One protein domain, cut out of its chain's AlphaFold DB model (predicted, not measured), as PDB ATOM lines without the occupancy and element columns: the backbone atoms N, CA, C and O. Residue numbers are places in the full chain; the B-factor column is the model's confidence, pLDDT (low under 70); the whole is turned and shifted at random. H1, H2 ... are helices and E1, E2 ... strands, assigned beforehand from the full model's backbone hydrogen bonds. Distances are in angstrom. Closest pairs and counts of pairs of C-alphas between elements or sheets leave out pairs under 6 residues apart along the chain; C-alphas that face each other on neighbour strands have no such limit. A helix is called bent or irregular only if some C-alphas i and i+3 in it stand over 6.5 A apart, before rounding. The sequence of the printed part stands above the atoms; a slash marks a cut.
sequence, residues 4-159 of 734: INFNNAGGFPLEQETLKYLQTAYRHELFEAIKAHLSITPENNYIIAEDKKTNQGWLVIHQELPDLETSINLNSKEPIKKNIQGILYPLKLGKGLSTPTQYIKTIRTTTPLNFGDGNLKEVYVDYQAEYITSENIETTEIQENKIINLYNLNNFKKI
ATOM      1  N   ILE A   4       9.598  -3.612  21.513       72.44
ATOM      2  CA  ILE A   4       9.119  -4.971  21.256       72.44
ATOM      3  C   ILE A   4      10.082  -5.955  21.926       72.44
ATOM      4  O   ILE A   4      11.302  -5.776  21.854       72.44
ATOM      5  N   ASN A   5       9.542  -6.974  22.591       72.12
ATOM      6  CA  ASN A   5      10.302  -8.098  23.116       72.12
ATOM      7  C   ASN A   5      10.338  -9.231  22.081       72.12
ATOM      8  O   ASN A   5       9.374  -9.984  21.925       72.12
ATOM      9  N   PHE A   6      11.474  -9.358  21.397       70.06
ATOM     10  CA  PHE A   6      11.719 -10.411  20.415       70.06
ATOM     11  C   PHE A   6      12.253 -11.709  21.033       70.06
ATOM     12  O   PHE A   6      12.616 -12.594  20.284       70.06
ATOM     13  N   ASN A   7      12.331 -11.876  22.357       65.81
ATOM     14  CA  ASN A   7      12.911 -13.090  22.962       65.81
ATOM     15  C   ASN A   7      11.882 -14.220  23.187       65.81
ATOM     16  O   ASN A   7      12.216 -15.273  23.725       65.81
ATOM     17  N   ASN A   8      10.622 -14.023  22.792       65.19
ATOM     18  CA  ASN A   8       9.562 -15.011  22.981       65.19
ATOM     19  C   ASN A   8       9.647 -16.128  21.921       65.19
ATOM     20  O   ASN A   8       9.482 -15.873  20.731       65.19
ATOM     21  N   ALA A   9       9.872 -17.377  22.348       57.31
ATOM     22  CA  ALA A   9       9.905 -18.541  21.454       57.31
ATOM     23  C   ALA A   9       8.531 -18.799  20.793       57.31
ATOM     24  O   ALA A   9       7.511 -18.797  21.491       57.31
ATOM     25  N   GLY A  10       8.522 -19.037  19.470       56.12
ATOM     26  CA  GLY A  10       7.326 -19.386  18.680       56.12
ATOM     27  C   GLY A  10       6.994 -18.485  17.475       56.12
ATOM     28  O   GLY A  10       5.945 -18.683  16.867       56.12
ATOM     29  N   GLY A  11       7.839 -17.503  17.127       53.91
ATOM     30  CA  GLY A  11       7.693 -16.650  15.932       53.91
ATOM     31  C   GLY A  11       8.494 -17.141  14.713       53.91
ATOM     32  O   GLY A  11       9.351 -18.012  14.847       53.91
ATOM     33  N   PHE A  12       8.218 -16.592  13.519       49.69
ATOM     34  CA  PHE A  12       8.948 -16.913  12.279       49.69
ATOM     35  C   PHE A  12      10.459 -16.600  12.449       49.69
ATOM     36  O   PHE A  12      10.817 -15.426  12.576       49.69
ATOM     37  N   PRO A  13      11.365 -17.602  12.432       54.28
ATOM     38  CA  PRO A  13      12.769 -17.420  12.836       54.28
ATOM     39  C   PRO A  13      13.579 -16.472  11.942       54.28
ATOM     40  O   PRO A  13      14.559 -15.882  12.385       54.28
ATOM     41  N   LEU A  14      13.180 -16.332  10.674       51.19
ATOM     42  CA  LEU A  14      13.946 -15.626   9.642       51.19
ATOM     43  C   LEU A  14      13.794 -14.092   9.687       51.19
ATOM     44  O   LEU A  14      14.589 -13.394   9.065       51.19
ATOM     45  N   GLU A  15      12.828 -13.556  10.441       59.97
ATOM     46  CA  GLU A  15      12.591 -12.102  10.550       59.97
ATOM     47  C   GLU A  15      12.902 -11.533  11.947       59.97
ATOM     48  O   GLU A  15      13.088 -10.327  12.103       59.97
ATOM     49  N   GLN A  16      13.010 -12.387  12.969       65.56
ATOM     50  CA  GLN A  16      13.153 -11.986  14.373       65.56
ATOM     51  C   GLN A  16      14.507 -11.327  14.675       65.56
ATOM     52  O   GLN A  16      14.546 -10.281  15.324       65.56
ATOM     53  N   GLU A  17      15.602 -11.889  14.158       65.94
ATOM     54  CA  GLU A  17      16.939 -11.299  14.302       65.94
ATOM     55  C   GLU A  17      17.014  -9.950  13.579       65.94
ATOM     56  O   GLU A  17      17.434  -8.956  14.164       65.94
ATOM     57  N   THR A  18      16.514  -9.864  12.345       72.62
ATOM     58  CA  THR A  18      16.505  -8.623  11.555       72.62
ATOM     59  C   THR A  18      15.718  -7.506  12.246       72.62
ATOM     60  O   THR A  18      16.186  -6.370  12.318       72.62
ATOM     61  N   LEU A  19      14.545  -7.812  12.806       72.81
ATOM     62  CA  LEU A  19      13.734  -6.841  13.546       72.81
ATOM     63  C   LEU A  19      14.381  -6.434  14.880       72.81
ATOM     64  O   LEU A  19      14.296  -5.266  15.269       72.81
ATOM     65  N   LYS A  20      15.079  -7.357  15.551       74.62
ATOM     66  CA  LYS A  20      15.881  -7.074  16.750       74.62
ATOM     67  C   LYS A  20      17.064  -6.157  16.436       74.62
ATOM     68  O   LYS A  20      17.270  -5.177  17.158       74.62
ATOM     69  N   TYR A  21      17.793  -6.415  15.350       76.06
ATOM     70  CA  TYR A  21      18.858  -5.535  14.861       76.06
ATOM     71  C   TYR A  21      18.314  -4.153  14.506       76.06
ATOM     72  O   TYR A  21      18.865  -3.150  14.950       76.06
ATOM     73  N   LEU A  22      17.187  -4.080  13.792       77.12
ATOM     74  CA  LEU A  22      16.568  -2.812  13.413       77.12
ATOM     75  C   LEU A  22      16.142  -2.007  14.650       77.12
ATOM     76  O   LEU A  22      16.475  -0.828  14.770       77.12
ATOM     77  N   GLN A  23      15.479  -2.635  15.624       77.25
ATOM     78  CA  GLN A  23      15.130  -1.973  16.884       77.25
ATOM     79  C   GLN A  23      16.375  -1.500  17.652       77.25
ATOM     80  O   GLN A  23      16.341  -0.419  18.240       77.25
ATOM     81  N   THR A  24      17.466  -2.270  17.637       75.25
ATOM     82  CA  THR A  24      18.736  -1.905  18.288       75.25
ATOM     83  C   THR A  24      19.389  -0.707  17.600       75.25
ATOM     84  O   THR A  24      19.725   0.265  18.274       75.25
ATOM     85  N   ALA A  25      19.460  -0.704  16.269       74.62
ATOM     86  CA  ALA A  25      20.005   0.407  15.494       74.62
ATOM     87  C   ALA A  25      19.248   1.722  15.765       74.62
ATOM     88  O   ALA A  25      19.862   2.759  16.006       74.62
ATOM     89  N   TYR A  26      17.910   1.697  15.799       72.62
ATOM     90  CA  TYR A  26      17.119   2.912  16.040       72.62
ATOM     91  C   TYR A  26      17.079   3.348  17.511       72.62
ATOM     92  O   TYR A  26      17.138   4.545  17.791       72.62
ATOM     93  N   ARG A  27      16.931   2.413  18.458       70.88
ATOM     94  CA  ARG A  27      16.701   2.727  19.883       70.88
ATOM     95  C   ARG A  27      17.987   2.836  20.695       70.88
ATOM     96  O   ARG A  27      17.975   3.522  21.712       70.88
ATOM     97  N   HIS A  28      19.040   2.138  20.287       69.25
ATOM     98  CA  HIS A  28      20.325   2.148  20.967       69.25
ATOM     99  C   HIS A  28      21.308   2.997  20.163       69.25
ATOM    100  O   HIS A  28      21.561   4.127  20.540       69.25
ATOM    101  N   GLU A  29      21.755   2.565  18.990       74.31
ATOM    102  CA  GLU A  29      22.855   3.255  18.297       74.31
ATOM    103  C   GLU A  29      22.512   4.701  17.896       74.31
ATOM    104  O   GLU A  29      23.172   5.653  18.320       74.31
ATOM    105  N   LEU A  30      21.444   4.891  17.118       77.31
ATOM    106  CA  LEU A  30      21.061   6.210  16.612       77.31
ATOM    107  C   LEU A  30      20.596   7.140  17.735       77.31
ATOM    108  O   LEU A  30      20.946   8.321  17.763       77.31
ATOM    109  N   PHE A  31      19.784   6.627  18.657       79.50
ATOM    110  CA  PHE A  31      19.247   7.445  19.736       79.50
ATOM    111  C   PHE A  31      20.318   7.820  20.768       79.50
ATOM    112  O   PHE A  31      20.328   8.968  21.213       79.50
ATOM    113  N   GLU A  32      21.258   6.927  21.101       78.25
ATOM    114  CA  GLU A  32      22.420   7.277  21.930       78.25
ATOM    115  C   GLU A  32      23.284   8.347  21.245       78.25
ATOM    116  O   GLU A  32      23.673   9.322  21.889       78.25
ATOM    117  N   ALA A  33      23.502   8.253  19.927       75.81
ATOM    118  CA  ALA A  33      24.230   9.282  19.182       75.81
ATOM    119  C   ALA A  33      23.528  10.654  19.229       75.81
ATOM    120  O   ALA A  33      24.178  11.686  19.410       75.81
ATOM    121  N   ILE A  34      22.195  10.683  19.119       78.88
ATOM    122  CA  ILE A  34      21.407  11.918  19.250       78.88
ATOM    123  C   ILE A  34      21.492  12.468  20.679       78.88
ATOM    124  O   ILE A  34      21.666  13.674  20.856       78.88
ATOM    125  N   LYS A  35      21.412  11.612  21.704       81.62
ATOM    126  CA  LYS A  35      21.583  12.033  23.102       81.62
ATOM    127  C   LYS A  35      22.960  12.643  23.342       81.62
ATOM    128  O   LYS A  35      23.037  13.710  23.951       81.62
ATOM    129  N   ALA A  36      24.013  12.037  22.797       76.94
ATOM    130  CA  ALA A  36      25.366  12.578  22.857       76.94
ATOM    131  C   ALA A  36      25.462  13.945  22.157       76.94
ATOM    132  O   ALA A  36      25.997  14.896  22.727       76.94
ATOM    133  N   HIS A  37      24.870  14.089  20.966       77.75
ATOM    134  CA  HIS A  37      24.840  15.366  20.247       77.75
ATOM    135  C   HIS A  37      24.130  16.474  21.041       77.75
ATOM    136  O   HIS A  37      24.580  17.618  21.065       77.75
ATOM    137  N   LEU A  38      23.049  16.124  21.740       79.38
ATOM    138  CA  LEU A  38      22.283  17.034  22.592       79.38
ATOM    139  C   LEU A  38      22.853  17.176  24.017       79.38
ATOM    140  O   LEU A  38      22.247  17.854  24.845       79.38
ATOM    141  N   SER A  39      24.012  16.569  24.305       79.62
ATOM    142  CA  SER A  39      24.675  16.603  25.621       79.62
ATOM    143  C   SER A  39      23.785  16.099  26.776       79.62
ATOM    144  O   SER A  39      23.792  16.643  27.883       79.62
ATOM    145  N   ILE A  40      22.986  15.061  26.514       82.62
ATOM    146  CA  ILE A  40      22.140  14.382  27.503       82.62
ATOM    147  C   ILE A  40      22.992  13.357  28.262       82.62
ATOM    148  O   ILE A  40      23.485  12.407  27.659       82.62
ATOM    149  N   THR A  41      23.139  13.531  29.578       82.44
ATOM    150  CA  THR A  41      23.957  12.662  30.448       82.44
ATOM    151  C   THR A  41      23.097  11.790  31.376       82.44
ATOM    152  O   THR A  41      22.044  12.271  31.807       82.44
ATOM    153  N   PRO A  42      23.549  10.592  31.793       79.19
ATOM    154  CA  PRO A  42      22.784   9.689  32.666       79.19
ATOM    155  C   PRO A  42      22.368  10.271  34.026       79.19
ATOM    156  O   PRO A  42      21.366   9.841  34.594       79.19
ATOM    157  N   GLU A  43      23.100  11.266  34.542       79.31
ATOM    158  CA  GLU A  43      22.865  11.855  35.875       79.31
ATOM    159  C   GLU A  43      21.623  12.754  35.980       79.31
ATOM    160  O   GLU A  43      21.211  13.099  37.086       79.31
ATOM    161  N   ASN A  44      21.041  13.198  34.862       85.25
ATOM    162  CA  ASN A  44      19.969  14.198  34.878       85.25
ATOM    163  C   ASN A  44      18.807  13.787  33.978       85.25
ATOM    164  O   ASN A  44      19.002  13.176  32.934       85.25
ATOM    165  N   ASN A  45      17.588  14.187  34.329       90.69
ATOM    166  CA  ASN A  45      16.452  14.096  33.412       90.69
ATOM    167  C   ASN A  45      16.371  15.365  32.560       90.69
ATOM    168  O   ASN A  45      16.714  16.451  33.033       90.69
ATOM    169  N   TYR A  46      15.923  15.240  31.312       91.38
ATOM    170  CA  TYR A  46      15.981  16.331  30.340       91.38
ATOM    171  C   TYR A  46      14.631  16.641  29.709       91.38
ATOM    172  O   TYR A  46      13.853  15.746  29.378       91.38
ATOM    173  N   ILE A  47      14.397  17.930  29.475       90.12
ATOM    174  CA  ILE A  47      13.342  18.437  28.599       90.12
ATOM    175  C   ILE A  47      13.993  18.719  27.243       90.12
ATOM    176  O   ILE A  47      14.783  19.657  27.123       90.12
ATOM    177  N   ILE A  48      13.676  17.898  26.236       85.00
ATOM    178  CA  ILE A  48      14.217  18.043  24.873       85.00
ATOM    179  C   ILE A  48      13.458  19.127  24.118       85.00
ATOM    180  O   ILE A  48      14.052  19.996  23.489       85.00
ATOM    181  N   ALA A  49      12.133  19.052  24.166       80.88
ATOM    182  CA  ALA A  49      11.257  19.982  23.483       80.88
ATOM    183  C   ALA A  49       9.998  20.171  24.318       80.88
ATOM    184  O   ALA A  49       9.419  19.206  24.815       80.88
ATOM    185  N   GLU A  50       9.574  21.416  24.459       77.69
ATOM    186  CA  GLU A  50       8.352  21.781  25.158       77.69
ATOM    187  C   GLU A  50       7.684  22.884  24.349       77.69
ATOM    188  O   GLU A  50       8.182  24.011  24.288       77.69
ATOM    189  N   ASP A  51       6.565  22.554  23.719       74.94
ATOM    190  CA  ASP A  51       5.732  23.533  23.051       74.94
ATOM    191  C   ASP A  51       4.539  23.869  23.946       74.94
ATOM    192  O   ASP A  51       3.553  23.136  24.050       74.94
ATOM    193  N   LYS A  52       4.643  25.028  24.599       69.12
ATOM    194  CA  LYS A  52       3.599  25.562  25.478       69.12
ATOM    195  C   LYS A  52       2.332  25.992  24.730       69.12
ATOM    196  O   LYS A  52       1.335  26.271  25.381       69.12
ATOM    197  N   LYS A  53       2.351  26.082  23.392       69.56
ATOM    198  CA  LYS A  53       1.161  26.409  22.586       69.56
ATOM    199  C   LYS A  53       0.342  25.166  22.271       69.56
ATOM    200  O   LYS A  53      -0.880  25.198  22.365       69.56
ATOM    201  N   THR A  54       1.009  24.076  21.899       72.94
ATOM    202  CA  THR A  54       0.353  22.792  21.600       72.94
ATOM    203  C   THR A  54       0.211  21.898  22.834       72.94
ATOM    204  O   THR A  54      -0.462  20.870  22.767       72.94
ATOM    205  N   ASN A  55       0.791  22.299  23.972       80.38
ATOM    206  CA  ASN A  55       0.840  21.545  25.229       80.38
ATOM    207  C   ASN A  55       1.429  20.136  25.050       80.38
ATOM    208  O   ASN A  55       1.007  19.175  25.702       80.38
ATOM    209  N   GLN A  56       2.403  20.026  24.147       83.31
ATOM    210  CA  GLN A  56       3.102  18.795  23.800       83.31
ATOM    211  C   GLN A  56       4.609  18.962  23.982       83.31
ATOM    212  O   GLN A  56       5.147  20.070  23.968       83.31
ATOM    213  N   GLY A  57       5.310  17.849  24.162       87.19
ATOM    214  CA  GLY A  57       6.754  17.871  24.313       87.19
ATOM    215  C   GLY A  57       7.390  16.494  24.319       87.19
ATOM    216  O   GLY A  57       6.729  15.473  24.127       87.19
ATOM    217  N   TRP A  58       8.692  16.480  24.569       89.62
ATOM    218  CA  TRP A  58       9.504  15.279  24.658       89.62
ATOM    219  C   TRP A  58      10.454  15.385  25.842       89.62
ATOM    220  O   TRP A  58      11.157  16.385  26.011       89.62
ATOM    221  N   LEU A  59      10.480  14.329  26.647       90.88
ATOM    222  CA  LEU A  59      11.307  14.216  27.839       90.88
ATOM    223  C   LEU A  59      12.237  13.016  27.709       90.88
ATOM    224  O   LEU A  59      11.840  11.989  27.158       90.88
ATOM    225  N   VAL A  60      13.436  13.114  28.274       91.56
ATOM    226  CA  VAL A  60      14.290  11.950  28.533       91.56
ATOM    227  C   VAL A  60      14.390  11.744  30.029       91.56
ATOM    228  O   VAL A  60      14.799  12.647  30.757       91.56
ATOM    229  N   ILE A  61      13.992  10.555  30.470       89.44
ATOM    230  CA  ILE A  61      13.983  10.168  31.878       89.44
ATOM    231  C   ILE A  61      14.885   8.952  32.039       89.44
ATOM    232  O   ILE A  61      14.680   7.931  31.380       89.44
ATOM    233  N   HIS A  62      15.892   9.085  32.892       88.44
ATOM    234  CA  HIS A  62      16.839   8.028  33.199       88.44
ATOM    235  C   HIS A  62      16.262   7.105  34.270       88.44
ATOM    236  O   HIS A  62      15.827   7.551  35.331       88.44
ATOM    237  N   GLN A  63      16.226   5.812  33.966       80.25
ATOM    238  CA  GLN A  63      15.663   4.782  34.834       80.25
ATOM    239  C   GLN A  63      16.491   3.503  34.759       80.25
ATOM    240  O   GLN A  63      17.022   3.159  33.702       80.25
ATOM    241  N   GLU A  64      16.576   2.783  35.874       75.12
ATOM    242  CA  GLU A  64      17.225   1.473  35.915       75.12
ATOM    243  C   GLU A  64      16.383   0.442  35.164       75.12
ATOM    244  O   GLU A  64      15.240   0.154  35.532       75.12
ATOM    245  N   LEU A  65      16.954  -0.128  34.106       66.44
ATOM    246  CA  LEU A  65      16.345  -1.201  33.335       66.44
ATOM    247  C   LEU A  65      17.295  -2.402  33.241       66.44
ATOM    248  O   LEU A  65      18.507  -2.238  33.366       66.44
ATOM    249  N   PRO A  66      16.760  -3.620  33.041       61.06
ATOM    250  CA  PRO A  66      17.567  -4.790  32.712       61.06
ATOM    251  C   PRO A  66      18.432  -4.540  31.474       61.06
ATOM    252  O   PRO A  66      17.934  -4.046  30.457       61.06
ATOM    253  N   ASP A  67      19.705  -4.912  31.555       55.00
ATOM    254  CA  ASP A  67      20.653  -4.773  30.460       55.00
ATOM    255  C   ASP A  67      20.310  -5.751  29.324       55.00
ATOM    256  O   ASP A  67      20.185  -6.963  29.549       55.00
ATOM    257  N   LEU A  68      20.130  -5.234  28.101       50.91
ATOM    258  CA  LEU A  68      19.631  -6.018  26.965       50.91
ATOM    259  C   LEU A  68      20.573  -7.180  26.607       50.91
ATOM    260  O   LEU A  68      20.089  -8.229  26.178       50.91
ATOM    261  N   GLU A  69      21.879  -7.042  26.838       43.81
ATOM    262  CA  GLU A  69      22.864  -8.097  26.561       43.81
ATOM    263  C   GLU A  69      22.803  -9.262  27.560       43.81
ATOM    264  O   GLU A  69      23.021 -10.415  27.190       43.81
ATOM    265  N   THR A  70      22.414  -9.018  28.818       42.91
ATOM    266  CA  THR A  70      22.270 -10.102  29.815       42.91
ATOM    267  C   THR A  70      20.963 -10.883  29.680       42.91
ATOM    268  O   THR A  70      20.867 -12.010  30.161       42.91
ATOM    269  N   SER A  71      19.983 -10.357  28.934       42.66
ATOM    270  CA  SER A  71      18.740 -11.078  28.611       42.66
ATOM    271  C   SER A  71      18.930 -12.258  27.640       42.66
ATOM    272  O   SER A  71      17.973 -12.970  27.340       42.66
ATOM    273  N   ILE A  72      20.162 -12.479  27.164       44.38
ATOM    274  CA  ILE A  72      20.545 -13.545  26.229       44.38
ATOM    275  C   ILE A  72      20.783 -14.884  26.959       44.38
ATOM    276  O   ILE A  72      20.723 -15.941  26.335       44.38
ATOM    277  N   ASN A  73      20.980 -14.883  28.285       39.75
ATOM    278  CA  ASN A  73      21.261 -16.099  29.057       39.75
ATOM    279  C   ASN A  73      20.093 -16.490  29.975       39.75
ATOM    280  O   ASN A  73      20.101 -16.257  31.180       39.75
ATOM    281  N   LEU A  74      19.090 -17.164  29.406       41.97
ATOM    282  CA  LEU A  74      17.937 -17.701  30.147       41.97
ATOM    283  C   LEU A  74      18.283 -18.826  31.154       41.97
ATOM    284  O   LEU A  74      17.385 -19.304  31.838       41.97
ATOM    285  N   ASN A  75      19.556 -19.227  31.288       43.94
ATOM    286  CA  ASN A  75      19.981 -20.346  32.145       43.94
ATOM    287  C   ASN A  75      21.057 -20.009  33.199       43.94
ATOM    288  O   ASN A  75      21.470 -20.901  33.941       43.94
ATOM    289  N   SER A  76      21.526 -18.762  33.313       40.31
ATOM    290  CA  SER A  76      22.504 -18.403  34.352       40.31
ATOM    291  C   SER A  76      21.804 -17.934  35.629       40.31
ATOM    292  O   SER A  76      21.029 -16.986  35.595       40.31
ATOM    293  N   LYS A  77      22.145 -18.527  36.781       45.41
ATOM    294  CA  LYS A  77      21.771 -18.040  38.128       45.41
ATOM    295  C   LYS A  77      22.440 -16.702  38.513       45.41
ATOM    296  O   LYS A  77      22.426 -16.337  39.687       45.41
ATOM    297  N   GLU A  78      23.054 -15.990  37.568       44.44
ATOM    298  CA  GLU A  78      23.669 -14.690  37.834       44.44
ATOM    299  C   GLU A  78      22.611 -13.575  37.877       44.44
ATOM    300  O   GLU A  78      21.658 -13.595  37.093       44.44
ATOM    301  N   PRO A  79      22.742 -12.599  38.794       45.50
ATOM    302  CA  PRO A  79      21.816 -11.479  38.879       45.50
ATOM    303  C   PRO A  79      21.839 -10.659  37.583       45.50
ATOM    304  O   PRO A  79      22.900 -10.274  37.094       45.50
ATOM    305  N   ILE A  80      20.652 -10.365  37.046       52.56
ATOM    306  CA  ILE A  80      20.467  -9.533  35.851       52.56
ATOM    307  C   ILE A  80      21.133  -8.172  36.097       52.56
ATOM    308  O   ILE A  80      20.708  -7.432  36.992       52.56
ATOM    309  N   LYS A  81      22.170  -7.835  35.317       53.16
ATOM    310  CA  LYS A  81      22.793  -6.506  35.380       53.16
ATOM    311  C   LYS A  81      21.743  -5.465  34.995       53.16
ATOM    312  O   LYS A  81      21.053  -5.613  33.988       53.16
ATOM    313  N   LYS A  82      21.596  -4.430  35.816       57.38
ATOM    314  CA  LYS A  82      20.733  -3.278  35.534       57.38
ATOM    315  C   LYS A  82      21.607  -2.115  35.088       57.38
ATOM    316  O   LYS A  82      22.601  -1.829  35.750       57.38
ATOM    317  N   ASN A  83      21.239  -1.449  34.000       67.12
ATOM    318  CA  ASN A  83      21.875  -0.218  33.541       67.12
ATOM    319  C   ASN A  83      20.885   0.952  33.578       67.12
ATOM    320  O   ASN A  83      19.674   0.787  33.413       67.12
ATOM    321  N   ILE A  84      21.407   2.154  33.831       75.88
ATOM    322  CA  ILE A  84      20.621   3.387  33.773       75.88
ATOM    323  C   ILE A  84      20.428   3.731  32.297       75.88
ATOM    324  O   ILE A  84      21.379   4.077  31.602       75.88
ATOM    325  N   GLN A  85      19.191   3.642  31.813       78.06
ATOM    326  CA  GLN A  85      18.845   3.972  30.432       78.06
ATOM    327  C   GLN A  85      17.990   5.238  30.386       78.06
ATOM    328  O   GLN A  85      16.990   5.352  31.093       78.06
ATOM    329  N   GLY A  86      18.358   6.177  29.512       85.81
ATOM    330  CA  GLY A  86      17.564   7.376  29.228       85.81
ATOM    331  C   GLY A  86      16.428   7.065  28.262       85.81
ATOM    332  O   GLY A  86      16.670   6.894  27.069       85.81
ATOM    333  N   ILE A  87      15.194   6.997  28.758       86.44
ATOM    334  CA  ILE A  87      14.007   6.655  27.970       86.44
ATOM    335  C   ILE A  87      13.305   7.914  27.472       86.44
ATOM    336  O   ILE A  87      13.023   8.831  28.239       86.44
ATOM    337  N   LEU A  88      12.980   7.932  26.177       88.12
ATOM    338  CA  LEU A  88      12.226   9.012  25.544       88.12
ATOM    339  C   LEU A  88      10.716   8.873  25.794       88.12
ATOM    340  O   LEU A  88      10.090   7.919  25.306       88.12
ATOM    341  N   TYR A  89      10.143   9.867  26.468       90.25
ATOM    342  CA  TYR A  89       8.722   9.998  26.773       90.25
ATOM    343  C   TYR A  89       8.073  11.130  25.956       90.25
ATOM    344  O   TYR A  89       8.507  12.279  26.068       90.25
ATOM    345  N   PRO A  90       7.013  10.850  25.176       90.75
ATOM    346  CA  PRO A  90       6.146  11.892  24.643       90.75
ATOM    347  C   PRO A  90       5.317  12.493  25.781       90.75
ATOM    348  O   PRO A  90       4.670  11.766  26.540       90.75
ATOM    349  N   LEU A  91       5.333  13.816  25.886       90.38
ATOM    350  CA  LEU A  91       4.623  14.593  26.891       90.38
ATOM    351  C   LEU A  91       3.383  15.240  26.275       90.38
ATOM    352  O   LEU A  91       3.461  15.845  25.206       90.38
ATOM    353  N   LYS A  92       2.243  15.129  26.957       90.44
ATOM    354  CA  LYS A  92       0.966  15.733  26.549       90.44
ATOM    355  C   LYS A  92       0.217  16.322  27.746       90.44
ATOM    356  O   LYS A  92       0.517  16.013  28.900       90.44
ATOM    357  N   LEU A  93      -0.788  17.150  27.478       87.12
ATOM    358  CA  LEU A  93      -1.679  17.676  28.513       87.12
ATOM    359  C   LEU A  93      -2.495  16.548  29.165       87.12
ATOM    360  O   LEU A  93      -3.083  15.718  28.467       87.12
ATOM    361  N   GLY A  94      -2.521  16.506  30.498       82.00
ATOM    362  CA  GLY A  94      -3.340  15.547  31.235       82.00
ATOM    363  C   GLY A  94      -4.834  15.834  31.096       82.00
ATOM    364  O   GLY A  94      -5.255  16.966  30.850       82.00
ATOM    365  N   LYS A  95      -5.663  14.801  31.264       77.88
ATOM    366  CA  LYS A  95      -7.126  14.953  31.226       77.88
ATOM    367  C   LYS A  95      -7.598  15.920  32.322       77.88
ATOM    368  O   LYS A  95      -7.208  15.770  33.474       77.88
ATOM    369  N   GLY A  96      -8.454  16.877  31.957       72.62
ATOM    370  CA  GLY A  96      -9.016  17.870  32.883       72.62
ATOM    371  C   GLY A  96      -8.141  19.106  33.126       72.62
ATOM    372  O   GLY A  96      -8.568  20.011  33.833       72.62
ATOM    373  N   LEU A  97      -6.950  19.179  32.522       77.88
ATOM    374  CA  LEU A  97      -6.086  20.359  32.565       77.88
ATOM    375  C   LEU A  97      -6.316  21.256  31.348       77.88
ATOM    376  O   LEU A  97      -6.471  20.772  30.230       77.88
ATOM    377  N   SER A  98      -6.289  22.571  31.570       75.94
ATOM    378  CA  SER A  98      -6.331  23.595  30.517       75.94
ATOM    379  C   SER A  98      -4.947  24.161  30.176       75.94
ATOM    380  O   SER A  98      -4.762  24.695  29.086       75.94
ATOM    381  N   THR A  99      -3.968  24.032  31.080       81.50
ATOM    382  CA  THR A  99      -2.594  24.533  30.908       81.50
ATOM    383  C   THR A  99      -1.553  23.566  31.498       81.50
ATOM    384  O   THR A  99      -1.890  22.798  32.405       81.50
ATOM    385  N   PRO A 100      -0.303  23.558  30.990       82.88
ATOM    386  CA  PRO A 100       0.791  22.760  31.546       82.88
ATOM    387  C   PRO A 100       1.121  23.135  32.996       82.88
ATOM    388  O   PRO A 100       1.105  24.310  33.363       82.88
ATOM    389  N   THR A 101       1.485  22.142  33.802       84.88
ATOM    390  CA  THR A 101       1.899  22.298  35.207       84.88
ATOM    391  C   THR A 101       3.365  21.898  35.393       84.88
ATOM    392  O   THR A 101       3.994  21.350  34.492       84.88
ATOM    393  N   GLN A 102       3.935  22.131  36.581       85.19
ATOM    394  CA  GLN A 102       5.306  21.698  36.901       85.19
ATOM    395  C   GLN A 102       5.426  20.203  37.253       85.19
ATOM    396  O   GLN A 102       6.530  19.718  37.491       85.19
ATOM    397  N   TYR A 103       4.313  19.469  37.317       86.44
ATOM    398  CA  TYR A 103       4.287  18.063  37.713       86.44
ATOM    399  C   TYR A 103       3.835  17.188  36.554       86.44
ATOM    400  O   TYR A 103       2.885  17.518  35.841       86.44
ATOM    401  N   ILE A 104       4.494  16.046  36.401       88.19
ATOM    402  CA  ILE A 104       4.155  15.054  35.384       88.19
ATOM    403  C   ILE A 104       3.990  13.678  36.015       88.19
ATOM    404  O   ILE A 104       4.672  13.336  36.982       88.19
ATOM    405  N   LYS A 105       3.130  12.863  35.410       87.75
ATOM    406  CA  LYS A 105       3.140  11.409  35.582       87.75
ATOM    407  C   LYS A 105       3.668  10.754  34.316       87.75
ATOM    408  O   LYS A 105       3.296  11.144  33.210       87.75
ATOM    409  N   THR A 106       4.490   9.730  34.464       88.06
ATOM    410  CA  THR A 106       4.873   8.827  33.378       88.06
ATOM    411  C   THR A 106       4.092   7.538  33.504       88.06
ATOM    412  O   THR A 106       3.955   7.034  34.610       88.06
ATOM    413  N   ILE A 107       3.648   6.975  32.390       85.62
ATOM    414  CA  ILE A 107       2.922   5.713  32.312       85.62
ATOM    415  C   ILE A 107       3.732   4.783  31.410       85.62
ATOM    416  O   ILE A 107       3.936   5.078  30.230       85.62
ATOM    417  N   ARG A 108       4.186   3.658  31.962       84.19
ATOM    418  CA  ARG A 108       4.751   2.527  31.218       84.19
ATOM    419  C   ARG A 108       3.688   1.439  31.145       84.19
ATOM    420  O   ARG A 108       3.273   0.944  32.186       84.19
ATOM    421  N   THR A 109       3.240   1.084  29.945       83.38
ATOM    422  CA  THR A 109       2.225   0.037  29.730       83.38
ATOM    423  C   THR A 109       2.868  -1.165  29.057       83.38
ATOM    424  O   THR A 109       3.470  -0.998  27.999       83.38
ATOM    425  N   THR A 110       2.725  -2.352  29.640       78.62
ATOM    426  CA  THR A 110       3.134  -3.621  29.029       78.62
ATOM    427  C   THR A 110       1.916  -4.320  28.425       78.62
ATOM    428  O   THR A 110       0.893  -4.455  29.080       78.62
ATOM    429  N   THR A 111       1.992  -4.785  27.183       80.19
ATOM    430  CA  THR A 111       0.911  -5.554  26.552       80.19
ATOM    431  C   THR A 111       1.349  -7.008  26.394       80.19
ATOM    432  O   THR A 111       2.260  -7.274  25.594       80.19
ATOM    433  N   PRO A 112       0.733  -7.957  27.123       74.00
ATOM    434  CA  PRO A 112       0.960  -9.375  26.898       74.00
ATOM    435  C   PRO A 112       0.135  -9.884  25.704       74.00
ATOM    436  O   PRO A 112      -0.969  -9.402  25.451       74.00
ATOM    437  N   LEU A 113       0.661 -10.864  24.967       72.25
ATOM    438  CA  LEU A 113      -0.067 -11.593  23.920       72.25
ATOM    439  C   LEU A 113      -0.087 -13.088  24.234       72.25
ATOM    440  O   LEU A 113       0.818 -13.604  24.890       72.25
ATOM    441  N   ASN A 114      -1.123 -13.772  23.748       68.62
ATOM    442  CA  ASN A 114      -1.259 -15.217  23.881       68.62
ATOM    443  C   ASN A 114      -0.482 -15.908  22.752       68.62
ATOM    444  O   ASN A 114      -0.743 -15.639  21.577       68.62
ATOM    445  N   PHE A 115       0.487 -16.754  23.098       65.31
ATOM    446  CA  PHE A 115       1.298 -17.482  22.120       65.31
ATOM    447  C   PHE A 115       0.686 -18.856  21.818       65.31
ATOM    448  O   PHE A 115      -0.176 -19.344  22.544       65.31
ATOM    449  N   GLY A 116       1.125 -19.495  20.727       56.84
ATOM    450  CA  GLY A 116       0.621 -20.812  20.303       56.84
ATOM    451  C   GLY A 116       0.850 -21.952  21.310       56.84
ATOM    452  O   GLY A 116       0.341 -23.048  21.101       56.84
ATOM    453  N   ASP A 117       1.588 -21.695  22.393       65.12
ATOM    454  CA  ASP A 117       1.801 -22.581  23.542       65.12
ATOM    455  C   ASP A 117       0.779 -22.374  24.681       65.12
ATOM    456  O   ASP A 117       0.865 -23.041  25.709       65.12
ATOM    457  N   GLY A 118      -0.189 -21.466  24.507       60.41
ATOM    458  CA  GLY A 118      -1.245 -21.169  25.478       60.41
ATOM    459  C   GLY A 118      -0.815 -20.277  26.648       60.41
ATOM    460  O   GLY A 118      -1.628 -20.035  27.539       60.41
ATOM    461  N   ASN A 119       0.429 -19.782  26.655       69.62
ATOM    462  CA  ASN A 119       0.948 -18.911  27.708       69.62
ATOM    463  C   ASN A 119       0.921 -17.432  27.283       69.62
ATOM    464  O   ASN A 119       1.304 -17.069  26.166       69.62
ATOM    465  N   LEU A 120       0.532 -16.556  28.216       67.19
ATOM    466  CA  LEU A 120       0.660 -15.103  28.076       67.19
ATOM    467  C   LEU A 120       2.130 -14.697  28.226       67.19
ATOM    468  O   LEU A 120       2.755 -14.988  29.244       67.19
ATOM    469  N   LYS A 121       2.673 -13.994  27.229       69.69
ATOM    470  CA  LYS A 121       4.040 -13.446  27.270       69.69
ATOM    471  C   LYS A 121       4.014 -11.944  27.020       69.69
ATOM    472  O   LYS A 121       3.258 -11.476  26.171       69.69
ATOM    473  N   GLU A 122       4.842 -11.183  27.735       69.25
ATOM    474  CA  GLU A 122       4.990  -9.738  27.529       69.25
ATOM    475  C   GLU A 122       5.632  -9.453  26.160       69.25
ATOM    476  O   GLU A 122       6.757  -9.894  25.900       69.25
ATOM    477  N   VAL A 123       4.934  -8.723  25.278       66.81
ATOM    478  CA  VAL A 123       5.404  -8.502  23.893       66.81
ATOM    479  C   VAL A 123       5.752  -7.052  23.595       66.81
ATOM    480  O   VAL A 123       6.750  -6.806  22.922       66.81
ATOM    481  N   TYR A 124       4.985  -6.082  24.091       76.44
ATOM    482  CA  TYR A 124       5.199  -4.669  23.762       76.44
ATOM    483  C   TYR A 124       5.180  -3.790  25.007       76.44
ATOM    484  O   TYR A 124       4.335  -3.977  25.877       76.44
ATOM    485  N   VAL A 125       6.070  -2.798  25.063       79.88
ATOM    486  CA  VAL A 125       6.099  -1.768  26.109       79.88
ATOM    487  C   VAL A 125       5.934  -0.388  25.478       79.88
ATOM    488  O   VAL A 125       6.694  -0.017  24.578       79.88
ATOM    489  N   ASP A 126       4.959   0.380  25.961       83.62
ATOM    490  CA  ASP A 126       4.717   1.771  25.566       83.62
ATOM    491  C   ASP A 126       5.001   2.735  26.725       83.62
ATOM    492  O   ASP A 126       4.815   2.394  27.896       83.62
ATOM    493  N   TYR A 127       5.443   3.943  26.386       87.06
ATOM    494  CA  TYR A 127       5.881   4.971  27.324       87.06
ATOM    495  C   TYR A 127       5.170   6.284  27.005       87.06
ATOM    496  O   TYR A 127       5.256   6.777  25.880       87.06
ATOM    497  N   GLN A 128       4.487   6.868  27.988       89.00
ATOM    498  CA  GLN A 128       3.775   8.144  27.852       89.00
ATOM    499  C   GLN A 128       4.001   9.022  29.079       89.00
ATOM    500  O   GLN A 128       4.195   8.501  30.173       89.00
ATOM    501  N   ALA A 129       3.969  10.341  28.915       89.94
ATOM    502  CA  ALA A 129       3.992  11.293  30.018       89.94
ATOM    503  C   ALA A 129       2.847  12.305  29.890       89.94
ATOM    504  O   ALA A 129       2.494  12.732  28.791       89.94
ATOM    505  N   GLU A 130       2.257  12.685  31.020       89.50
ATOM    506  CA  GLU A 130       1.137  13.626  31.094       89.50
ATOM    507  C   GLU A 130       1.360  14.648  32.209       89.50
ATOM    508  O   GLU A 130       1.775  14.274  33.308       89.50
ATOM    509  N   TYR A 131       1.032  15.916  31.952       86.94
ATOM    510  CA  TYR A 131       0.952  16.941  33.000       86.94
ATOM    511  C   TYR A 131      -0.143  16.604  34.025       86.94
ATOM    512  O   TYR A 131      -1.196  16.087  33.653       86.94
ATOM    513  N   ILE A 132       0.090  16.912  35.305       84.69
ATOM    514  CA  ILE A 132      -0.848  16.674  36.420       84.69
ATOM    515  C   ILE A 132      -0.866  17.847  37.417       84.69
ATOM    516  O   ILE A 132       0.111  18.583  37.536       84.69
ATOM    517  N   THR A 133      -1.958  18.032  38.160       76.81
ATOM    518  CA  THR A 133      -2.004  18.946  39.320       76.81
ATOM    519  C   THR A 133      -1.512  18.241  40.588       76.81
ATOM    520  O   THR A 133      -1.527  17.013  40.665       76.81
ATOM    521  N   SER A 134      -1.111  19.011  41.607       64.19
ATOM    522  CA  SER A 134      -0.731  18.486  42.932       64.19
ATOM    523  C   SER A 134      -1.881  17.804  43.689       64.19
ATOM    524  O   SER A 134      -1.628  17.144  44.687       64.19
ATOM    525  N   GLU A 135      -3.127  17.954  43.230       56.16
ATOM    526  CA  GLU A 135      -4.338  17.422  43.876       56.16
ATOM    527  C   GLU A 135      -4.785  16.057  43.312       56.16
ATOM    528  O   GLU A 135      -5.579  15.367  43.939       56.16
ATOM    529  N   ASN A 136      -4.230  15.605  42.180       53.75
ATOM    530  CA  ASN A 136      -4.546  14.301  41.569       53.75
ATOM    531  C   ASN A 136      -3.602  13.169  42.039       53.75
ATOM    532  O   ASN A 136      -3.285  12.264  41.265       53.75
ATOM    533  N   ILE A 137      -3.099  13.237  43.278       53.38
ATOM    534  CA  ILE A 137      -2.089  12.300  43.816       53.38
ATOM    535  C   ILE A 137      -2.708  10.985  44.338       53.38
ATOM    536  O   ILE A 137      -1.982  10.040  44.640       53.38
ATOM    537  N   GLU A 138      -4.033  10.851  44.389       46.31
ATOM    538  CA  GLU A 138      -4.659   9.659  44.966       46.31
ATOM    539  C   GLU A 138      -5.040   8.587  43.934       46.31
ATOM    540  O   GLU A 138      -5.683   8.844  42.919       46.31
ATOM    541  N   THR A 139      -4.679   7.351  44.290       40.69
ATOM    542  CA  THR A 139      -4.912   6.053  43.636       40.69
ATOM    543  C   THR A 139      -3.956   5.674  42.498       40.69
ATOM    544  O   THR A 139      -4.221   5.809  41.304       40.69
ATOM    545  N   THR A 140      -2.837   5.062  42.891       42.69
ATOM    546  CA  THR A 140      -2.140   4.054  42.090       42.69
ATOM    547  C   THR A 140      -3.119   2.909  41.797       42.69
ATOM    548  O   THR A 140      -3.166   1.918  42.519       42.69
ATOM    549  N   GLU A 141      -3.951   3.034  40.761       43.84
ATOM    550  CA  GLU A 141      -4.592   1.865  40.161       43.84
ATOM    551  C   GLU A 141      -3.468   1.012  39.566       43.84
ATOM    552  O   GLU A 141      -2.968   1.275  38.468       43.84
ATOM    553  N   ILE A 142      -3.033  -0.005  40.313       45.38
ATOM    554  CA  ILE A 142      -2.227  -1.094  39.768       45.38
ATOM    555  C   ILE A 142      -3.164  -1.885  38.852       45.38
ATOM    556  O   ILE A 142      -3.751  -2.891  39.232       45.38
ATOM    557  N   GLN A 143      -3.358  -1.387  37.633       52.78
ATOM    558  CA  GLN A 143      -3.787  -2.236  36.534       52.78
ATOM    559  C   GLN A 143      -2.616  -3.182  36.265       52.78
ATOM    560  O   GLN A 143      -1.480  -2.713  36.196       52.78
ATOM    561  N   GLU A 144      -2.890  -4.480  36.113       55.47
ATOM    562  CA  GLU A 144      -1.953  -5.628  36.116       55.47
ATOM    563  C   GLU A 144      -0.745  -5.518  35.149       55.47
ATOM    564  O   GLU A 144       0.121  -6.376  35.122       55.47
ATOM    565  N   ASN A 145      -0.651  -4.433  34.378       67.50
ATOM    566  CA  ASN A 145       0.282  -4.207  33.285       67.50
ATOM    567  C   ASN A 145       0.749  -2.737  33.134       67.50
ATOM    568  O   ASN A 145       1.265  -2.356  32.078       67.50
ATOM    569  N   LYS A 146       0.549  -1.870  34.140       77.31
ATOM    570  CA  LYS A 146       0.947  -0.447  34.086       77.31
ATOM    571  C   LYS A 146       1.800  -0.028  35.279       77.31
ATOM    572  O   LYS A 146       1.451  -0.290  36.421       77.31
ATOM    573  N   ILE A 147       2.880   0.702  35.004       76.94
ATOM    574  CA  ILE A 147       3.725   1.354  36.015       76.94
ATOM    575  C   ILE A 147       3.595   2.866  35.852       76.94
ATOM    576  O   ILE A 147       3.775   3.385  34.746       76.94
ATOM    577  N   ILE A 148       3.294   3.566  36.948       79.38
ATOM    578  CA  ILE A 148       3.134   5.021  36.975       79.38
ATOM    579  C   ILE A 148       4.152   5.631  37.938       79.38
ATOM    580  O   ILE A 148       4.196   5.242  39.098       79.38
ATOM    581  N   ASN A 149       4.937   6.603  37.466       82.69
ATOM    582  CA  ASN A 149       5.893   7.363  38.285       82.69
ATOM    583  C   ASN A 149       5.606   8.863  38.184       82.69
ATOM    584  O   ASN A 149       5.146   9.325  37.139       82.69
ATOM    585  N   LEU A 150       5.895   9.620  39.242       83.88
ATOM    586  CA  LEU A 150       5.664  11.063  39.302       83.88
ATOM    587  C   LEU A 150       6.985  11.828  39.358       83.88
ATOM    588  O   LEU A 150       7.910  11.424  40.059       83.88
ATOM    589  N   TYR A 151       7.048  12.960  38.658       85.44
ATOM    590  CA  TYR A 151       8.231  13.817  38.621       85.44
ATOM    591  C   TYR A 151       7.872  15.303  38.685       85.44
ATOM    592  O   TYR A 151       6.802  15.725  38.241       85.44
ATOM    593  N   ASN A 152       8.814  16.099  39.196       87.25
ATOM    594  CA  ASN A 152       8.786  17.557  39.137       87.25
ATOM    595  C   ASN A 152       9.711  18.043  38.010       87.25
ATOM    596  O   ASN A 152      10.911  17.757  38.026       87.25
ATOM    597  N   LEU A 153       9.158  18.781  37.047       86.56
ATOM    598  CA  LEU A 153       9.877  19.295  35.877       86.56
ATOM    599  C   LEU A 153      10.948  20.330  36.229       86.56
ATOM    600  O   LEU A 153      11.892  20.488  35.463       86.56
ATOM    601  N   ASN A 154      10.865  20.991  37.386       86.00
ATOM    602  CA  ASN A 154      11.901  21.938  37.818       86.00
ATOM    603  C   ASN A 154      13.254  21.253  38.070       86.00
ATOM    604  O   ASN A 154      14.289  21.910  38.034       86.00
ATOM    605  N   ASN A 155      13.254  19.934  38.281       87.00
ATOM    606  CA  ASN A 155      14.470  19.141  38.461       87.00
ATOM    607  C   ASN A 155      15.057  18.652  37.123       87.00
ATOM    608  O   ASN A 155      16.033  17.904  37.123       87.00
ATOM    609  N   PHE A 156      14.449  19.012  35.987       89.94
ATOM    610  CA  PHE A 156      14.901  18.589  34.666       89.94
ATOM    611  C   PHE A 156      15.775  19.673  34.036       89.94
ATOM    612  O   PHE A 156      15.452  20.861  34.068       89.94
ATOM    613  N   LYS A 157      16.860  19.259  33.380       88.94
ATOM    614  CA  LYS A 157      17.686  20.150  32.562       88.94
ATOM    615  C   LYS A 157      16.984  20.430  31.235       88.94
ATOM    616  O   LYS A 157      16.540  19.514  30.545       88.94
ATOM    617  N   LYS A 158      16.883  21.704  30.855       86.38
ATOM    618  CA  LYS A 158      16.262  22.107  29.589       86.38
ATOM    619  C   LYS A 158      17.315  22.240  28.497       86.38
ATOM    620  O   LYS A 158      18.287  22.972  28.664       86.38
ATOM    621  N   ILE A 159      17.105  21.552  27.379       82.81
ATOM    622  CA  ILE A 159      17.979  21.657  26.210       82.81
ATOM    623  C   ILE A 159      17.636  22.955  25.481       82.81
ATOM    624  O   ILE A 159      16.478  23.192  25.131       82.81
TER     625      ILE A 159
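What this domain is: This is residues 4 to 159 of the 734 residues of the protein "PKD domain-containing protein" of Flavobacterium columnare (UniProt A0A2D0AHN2). A twisted, curled sheet of six strands forks into two halves, the meander E1 E2 E3 and the strands E5 E4 E6, joined by a short pairing of E3 with E5; one long helix, H1, runs past the E3 side and only grazes the sheet. The 156 printed residues hold H1 and then E1 to E6 along the chain; the mixed sheet has the order E1 E2 E3 E5 E4 E6, and the class is mixed, helices and strands. It is only just compact, close to loose, with a radius of gyration of the C-alphas of 17.8 A and spans of 48 by 37 by 30 A.

Where its parts are: H1, residues 13 to 37, runs 35.7 A from C-alpha 13 at (12.769, -17.420, 12.836); it is irregular, with C-alphas 14 and 17 7.0 A apart. E1 is residues 46 to 51, E2 56 to 66, E3 82 to 92, E4 103 to 114 with 36.5 A, E5 120 to 132 with 32.9 A, and E6 146 to 152, ending at C-alpha 152 (8.786, 17.557, 39.137).

How they stand to each other: In the meander, each strand the antiparallel neighbour of the one before, N 48 and O 58 of E1 and E2 are 2.9 A apart, and N 87 and O 61 of E3 and E2 2.8 A. E3 and E5 are parallel at 56 degrees, with N 129 and O 90 2.9 A apart. E4 is antiparallel to E5, N 107 to O 128 2.7 A, and to E6, N 106 to O 149 2.8 A. H1 grazes the sheet with residues 27 to 35, near E3; 16 of its 21 O i to N i+4 pairs are within hydrogen-bond range.

The domain as a whole: The farthest C-alphas, of Lys 53 and Lys 77, are 51.4 A apart. The printed part has no cut. The links E2 to E3 and E5 to E6 are long. Mean pLDDT of the printed part is 72.7; 55 residues are under 70, among them 65 to 83 and 134 to 145.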